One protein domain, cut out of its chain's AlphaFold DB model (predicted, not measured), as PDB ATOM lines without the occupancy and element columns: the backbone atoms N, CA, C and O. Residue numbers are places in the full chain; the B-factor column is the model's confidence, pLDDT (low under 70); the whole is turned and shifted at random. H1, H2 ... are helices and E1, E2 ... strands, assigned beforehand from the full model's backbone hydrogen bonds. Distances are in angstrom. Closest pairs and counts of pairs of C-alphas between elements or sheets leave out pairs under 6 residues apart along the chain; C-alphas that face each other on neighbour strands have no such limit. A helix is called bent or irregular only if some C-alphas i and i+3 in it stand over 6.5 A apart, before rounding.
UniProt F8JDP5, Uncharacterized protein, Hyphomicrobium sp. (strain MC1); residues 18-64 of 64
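Overview. This is residues 18 to 64 of the 64 residues of an uncharacterized protein of Hyphomicrobium sp. (strain MC1) (UniProt F8JDP5). A narrow antiparallel hairpin of two strands, E1 and E2, makes the greater part of the length, and two helices, H1 and H2, meet by their ends at its open end, making a corner. H1 leads into the hairpin, and H2 runs from the corner away from the hairpin's turn, with residues 57 to 64 sticking out. The printed part has 47 residues, with named elements in the order H1, E1, E2, H2; the sheet has the order E1 - E2, and the class is mixed, helices and strands. The whole is only just loose, close to extended, with a radius of gyration of the C-alphas of 14.2 A and spans of 45 by 19 by 17 A.

Along the chain. Strand E1, residues 30 to 36, measures 19.6 A from first to last C-alpha, and C-alpha 36 stands at (109.979, 160.488, 169.199). Strand E2, residues 42 to 48, measures 19.5 A. Helix H1, residues 19 to 27, begins with C-alpha 19 at (118.758, 163.311, 145.004) and is 12.6 A long. Helix H2, residues 52 to 62, is 15.3 A long and ends with C-alpha 62 at (137.097, 167.174, 146.484). Neither helix is bent.

Arrangement. E1 and E2 form a hairpin, antiparallel, with 157 degrees between their directions. The C-alphas of Lys 30 and Ser 48 face each other at 4.4 A, and those of Gln 36 and Ala 42 at 4.8 A. N 31 and O 47 are within hydrogen-bond range at 2.8 A, and so are N 35 and O 43 at 2.9 A. The closest C-alphas of H1 and E1 are those of Ile 25 and Ile 31, 6.9 A apart. H1 and H2 touch only at their ends, the closest C-alphas being those of Arg 26 and Pro 53, 5.3 A apart. Their lines stand at a steep tilt of 55 degrees, and they run opposite ways. H1 and E2 are apart, and so are E1 and H2. In H2 every O i to N i+4 pair is within hydrogen-bond range; in H1 4 of 5 are.

Size, cuts and confidence. The two C-alphas farthest apart in the domain are those of Ser 39, between E1 and E2, and Lys 64, at 45.0 A. Residues 57 to 64, of which 57 to 62 belong to H2, stand free; without them the body spans 38 by 19 by 13 A. The printed part has no cut and ends at the chain's last residue. The links H1 to E1, E1 to E2 and E2 to H2 are tight. The mean pLDDT of the printed part is 90.7, and residue 64 is the one printed residue under 70.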
ATOM      1  N   THR A  18     118.762 160.979 149.355       92.56
ATOM      2  CA  THR A  18     118.341 160.861 147.952       92.56
ATOM      3  C   THR A  18     118.510 162.180 147.189       92.56
ATOM      4  O   THR A  18     118.433 163.262 147.775       92.56
ATOM      5  N   GLU A  19     118.663 162.117 145.863       91.81
ATOM      6  CA  GLU A  19     118.758 163.311 145.004       91.81
ATOM      7  C   GLU A  19     117.574 164.291 145.158       91.81
ATOM      8  O   GLU A  19     117.808 165.498 145.294       91.81
ATOM      9  N   PRO A  20     116.302 163.841 145.230       93.06
ATOM     10  CA  PRO A  20     115.185 164.740 145.515       93.06
ATOM     11  C   PRO A  20     115.328 165.468 146.858       93.06
ATOM     12  O   PRO A  20     115.102 166.679 146.927       93.06
ATOM     13  N   MET A  21     115.751 164.764 147.914       91.19
ATOM     14  CA  MET A  21     115.974 165.364 149.234       91.19
ATOM     15  C   MET A  21     117.130 166.361 149.201       91.19
ATOM     16  O   MET A  21     117.009 167.473 149.710       91.19
ATOM     17  N   LEU A  22     118.235 165.998 148.556       91.81
ATOM     18  CA  LEU A  22     119.397 166.862 148.400       91.81
ATOM     19  C   LEU A  22     119.045 168.152 147.646       91.81
ATOM     20  O   LEU A  22     119.412 169.246 148.077       91.81
ATOM     21  N   SER A  23     118.268 168.047 146.565       91.50
ATOM     22  CA  SER A  23     117.759 169.195 145.806       91.50
ATOM     23  C   SER A  23     116.904 170.129 146.669       91.50
ATOM     24  O   SER A  23     117.042 171.353 146.582       91.50
ATOM     25  N   GLN A  24     116.065 169.574 147.549       91.50
ATOM     26  CA  GLN A  24     115.266 170.356 148.497       91.50
ATOM     27  C   GLN A  24     116.134 171.035 149.562       91.50
ATOM     28  O   GLN A  24     115.979 172.233 149.803       91.50
ATOM     29  N   ILE A  25     117.086 170.316 150.161       92.56
ATOM     30  CA  ILE A  25     117.979 170.849 151.199       92.56
ATOM     31  C   ILE A  25     118.800 172.024 150.667       92.56
ATOM     32  O   ILE A  25     118.936 173.039 151.348       92.56
ATOM     33  N   ARG A  26     119.291 171.928 149.425       90.81
ATOM     34  CA  ARG A  26     120.055 173.000 148.766       90.81
ATOM     35  C   ARG A  26     119.265 174.298 148.576       90.81
ATOM     36  O   ARG A  26     119.882 175.346 148.415       90.81
ATOM     37  N   LYS A  27     117.932 174.230 148.551       91.69
ATOM     38  CA  LYS A  27     117.042 175.380 148.313       91.69
ATOM     39  C   LYS A  27     116.341 175.864 149.581       91.69
ATOM     40  O   LYS A  27     115.880 177.001 149.622       91.69
ATOM     41  N   SER A  28     116.232 175.014 150.597       93.12
ATOM     42  CA  SER A  28     115.583 175.355 151.860       93.12
ATOM     43  C   SER A  28     116.490 176.212 152.744       93.12
ATOM     44  O   SER A  28     117.713 176.141 152.642       93.12
ATOM     45  N   SER A  29     115.892 176.982 153.658       92.38
ATOM     46  CA  SER A  29     116.583 177.688 154.751       92.38
ATOM     47  C   SER A  29     116.715 176.846 156.031       92.38
ATOM     48  O   SER A  29     117.490 177.194 156.932       92.38
ATOM     49  N   LYS A  30     115.968 175.734 156.113       94.44
ATOM     50  CA  LYS A  30     116.004 174.779 157.227       94.44
ATOM     51  C   LYS A  30     115.534 173.372 156.841       94.44
ATOM     52  O   LYS A  30     114.764 173.200 155.900       94.44
ATOM     53  N   ILE A  31     115.939 172.377 157.620       92.75
ATOM     54  CA  ILE A  31     115.397 171.013 157.604       92.75
ATOM     55  C   ILE A  31     114.645 170.801 158.910       92.75
ATOM     56  O   ILE A  31     115.173 171.113 159.977       92.75
ATOM     57  N   SER A  32     113.434 170.260 158.836       92.56
ATOM     58  CA  SER A  32     112.640 169.912 160.012       92.56
ATOM     59  C   SER A  32     112.531 168.397 160.125       92.56
ATOM     60  O   SER A  32     112.210 167.723 159.149       92.56
ATOM     61  N   VAL A  33     112.799 167.865 161.314       90.44
ATOM     62  CA  VAL A  33     112.717 166.433 161.615       90.44
ATOM     63  C   VAL A  33     111.898 166.254 162.882       90.44
ATOM     64  O   VAL A  33     112.068 166.997 163.846       90.44
ATOM     65  N   VAL A  34     111.019 165.256 162.892       91.25
ATOM     66  CA  VAL A  34     110.262 164.882 164.086       91.25
ATOM     67  C   VAL A  34     110.864 163.607 164.658       91.25
ATOM     68  O   VAL A  34     110.804 162.551 164.032       91.25
ATOM     69  N   ALA A  35     111.444 163.709 165.849       89.12
ATOM     70  CA  ALA A  35     111.901 162.564 166.624       89.12
ATOM     71  C   ALA A  35     110.848 162.188 167.674       89.12
ATOM     72  O   ALA A  35     110.136 163.047 168.189       89.12
ATOM     73  N   GLN A  36     110.750 160.908 168.028       86.69
ATOM     74  CA  GLN A  36     109.979 160.488 169.199       86.69
ATOM     75  C   GLN A  36     110.910 160.336 170.400       86.69
ATOM     76  O   GLN A  36     111.939 159.666 170.324       86.69
ATOM     77  N   SER A  37     110.543 160.975 171.509       83.44
ATOM     78  CA  SER A  37     111.191 160.781 172.810       83.44
ATOM     79  C   SER A  37     110.853 159.413 173.412       83.44
ATOM     80  O   SER A  37     109.860 158.784 173.043       83.44
ATOM     81  N   VAL A  38     111.618 158.998 174.427       82.56
ATOM     82  CA  VAL A  38     111.350 157.770 175.205       82.56
ATOM     83  C   VAL A  38     109.971 157.770 175.876       82.56
ATOM     84  O   VAL A  38     109.368 156.719 176.057       82.56
ATOM     85  N   SER A  39     109.417 158.949 176.174       88.31
ATOM     86  CA  SER A  39     108.061 159.124 176.707       88.31
ATOM     87  C   SER A  39     106.987 159.243 175.613       88.31
ATOM     88  O   SER A  39     105.913 159.781 175.872       88.31
ATOM     89  N   LYS A  40     107.279 158.815 174.375       85.75
ATOM     90  CA  LYS A  40     106.381 158.858 173.202       85.75
ATOM     91  C   LYS A  40     105.869 160.255 172.824       85.75
ATOM     92  O   LYS A  40     104.877 160.391 172.115       85.75
ATOM     93  N   ARG A  41     106.549 161.314 173.269       90.56
ATOM     94  CA  ARG A  41     106.255 162.699 172.865       90.56
ATOM     95  C   ARG A  41     107.043 163.067 171.618       90.56
ATOM     96  O   ARG A  41     108.220 162.708 171.525       90.56
ATOM     97  N   ALA A  42     106.406 163.800 170.709       91.62
ATOM     98  CA  ALA A  42     107.045 164.331 169.514       91.62
ATOM     99  C   ALA A  42     108.023 165.459 169.875       91.62
ATOM    100  O   ALA A  42     107.696 166.361 170.645       91.62
ATOM    101  N   LEU A  43     109.217 165.396 169.300       90.94
ATOM    102  CA  LEU A  43     110.273 166.389 169.413       90.94
ATOM    103  C   LEU A  43     110.528 166.963 168.022       90.94
ATOM    104  O   LEU A  43     111.011 166.263 167.133       90.94
ATOM    105  N   ASN A  44     110.194 168.238 167.840       93.88
ATOM    106  CA  ASN A  44     110.403 168.944 166.583       93.88
ATOM    107  C   ASN A  44     111.814 169.539 166.564       93.88
ATOM    108  O   ASN A  44     112.107 170.484 167.293       93.88
ATOM    109  N   LEU A  45     112.680 168.983 165.724       91.31
ATOM    110  CA  LEU A  45     114.051 169.433 165.521       91.31
ATOM    111  C   LEU A  45     114.123 170.264 164.241       91.31
ATOM    112  O   LEU A  45     113.591 169.864 163.207       91.31
ATOM    113  N   ASN A  46     114.791 171.414 164.307       94.44
ATOM    114  CA  ASN A  46     115.013 172.285 163.159       94.44
ATOM    115  C   ASN A  46     116.512 172.512 162.979       94.44
ATOM    116  O   ASN A  46     117.177 173.013 163.881       94.44
ATOM    117  N   PHE A  47     117.021 172.192 161.798       92.19
ATOM    118  CA  PHE A  47     118.419 172.372 161.428       92.19
ATOM    119  C   PHE A  47     118.518 173.501 160.413       92.19
ATOM    120  O   PHE A  47     117.790 173.500 159.421       92.19
ATOM    121  N   SER A  48     119.403 174.470 160.638       94.81
ATOM    122  CA  SER A  48     119.677 175.486 159.622       94.81
ATOM    123  C   SER A  48     120.481 174.874 158.478       94.81
ATOM    124  O   SER A  48     121.441 174.147 158.709       94.81
ATOM    125  N   THR A  49     120.119 175.212 157.246       95.06
ATOM    126  CA  THR A  49     120.873 174.844 156.033       95.06
ATOM    127  C   THR A  49     121.781 175.979 155.558       95.06
ATOM    128  O   THR A  49     122.320 175.934 154.450       95.06
ATOM    129  N   ARG A  50     121.974 177.026 156.373       95.12
ATOM    130  CA  ARG A  50     122.883 178.126 156.044       95.12
ATOM    131  C   ARG A  50     124.289 177.571 155.799       95.12
ATOM    132  O   ARG A  50     124.825 176.848 156.628       95.12
ATOM    133  N   GLY A  51     124.876 177.915 154.655       94.19
ATOM    134  CA  GLY A  51     126.201 177.438 154.250       94.19
ATOM    135  C   GLY A  51     126.214 176.056 153.587       94.19
ATOM    136  O   GLY A  51     127.189 175.740 152.907       94.19
ATOM    137  N   PHE A  52     125.128 175.275 153.671       94.19
ATOM    138  CA  PHE A  52     125.053 173.952 153.044       94.19
ATOM    139  C   PHE A  52     125.303 173.987 151.526       94.19
ATOM    140  O   PHE A  52     126.115 173.191 151.058       94.19
ATOM    141  N   PRO A  53     124.703 174.904 150.732       91.62
ATOM    142  CA  PRO A  53     124.952 174.930 149.291       91.62
ATOM    143  C   PRO A  53     126.429 175.144 148.939       91.62
ATOM    144  O   PRO A  53     126.923 174.510 148.012       91.62
ATOM    145  N   GLY A  54     127.135 175.994 149.691       93.62
ATOM    146  CA  GLY A  54     128.567 176.238 149.502       93.62
ATOM    147  C   GLY A  54     129.412 175.024 149.882       93.62
ATOM    148  O   GLY A  54     130.236 174.583 149.085       93.62
ATOM    149  N   ALA A  55     129.153 174.433 151.053       93.38
ATOM    150  CA  ALA A  55     129.839 173.223 151.506       93.38
ATOM    151  C   ALA A  55     129.650 172.050 150.529       93.38
ATOM    152  O   ALA A  55     130.603 171.347 150.206       93.38
ATOM    153  N   TYR A  56     128.444 171.885 149.981       92.62
ATOM    154  CA  TYR A  56     128.161 170.846 148.994       92.62
ATOM    155  C   TYR A  56     128.927 171.052 147.675       92.62
ATOM    156  O   TYR A  56     129.394 170.087 147.078       92.62
ATOM    157  N   GLN A  57     129.111 172.299 147.224       92.50
ATOM    158  CA  GLN A  57     129.948 172.577 146.049       92.50
ATOM    159  C   GLN A  57     131.424 172.242 146.287       92.50
ATOM    160  O   GLN A  57     132.088 171.780 145.364       92.50
ATOM    161  N   ILE A  58     131.939 172.462 147.500       95.19
ATOM    162  CA  ILE A  58     133.310 172.077 147.871       95.19
ATOM    163  C   ILE A  58     133.439 170.553 147.872       95.19
ATOM    164  O   ILE A  58     134.309 170.019 147.192       95.19
ATOM    165  N   TYR A  59     132.501 169.854 148.517       91.94
ATOM    166  CA  TYR A  59     132.447 168.390 148.527       91.94
ATOM    167  C   TYR A  59     132.498 167.789 147.111       91.94
ATOM    168  O   TYR A  59     133.264 166.863 146.861       91.94
ATOM    169  N   LEU A  60     131.736 168.343 146.159       92.25
ATOM    170  CA  LEU A  60     131.741 167.875 144.767       92.25
ATOM    171  C   LEU A  60     133.076 168.088 144.036       92.25
ATOM    172  O   LEU A  60     133.345 167.375 143.070       92.25
ATOM    173  N   LYS A  61     133.877 169.076 144.448       93.25
ATOM    174  CA  LYS A  61     135.216 169.315 143.894       93.25
ATOM    175  C   LYS A  61     136.253 168.363 144.480       93.25
ATOM    176  O   LYS A  61     137.141 167.961 143.751       93.25
ATOM    177  N   GLU A  62     136.144 168.039 145.766       92.31
ATOM    178  CA  GLU A  62     137.097 167.174 146.484       92.31
ATOM    179  C   GLU A  62     136.820 165.678 146.289       92.31
ATOM    180  O   GLU A  62     137.713 164.856 146.455       92.31
ATOM    181  N   SER A  63     135.584 165.314 145.937       79.69
ATOM    182  CA  SER A  63     135.173 163.918 145.715       79.69
ATOM    183  C   SER A  63     135.382 163.434 144.273       79.69
ATOM    184  O   SER A  63     134.892 162.363 143.912       79.69
ATOM    185  N   LYS A  64     136.045 164.236 143.435       55.69
ATOM    186  CA  LYS A  64     136.424 163.930 142.050       55.69
ATOM    187  C   LYS A  64     137.936 163.964 141.916       55.69
ATOM    188  O   LYS A  64     138.441 163.121 141.149       55.69
TER     189      LYS A  64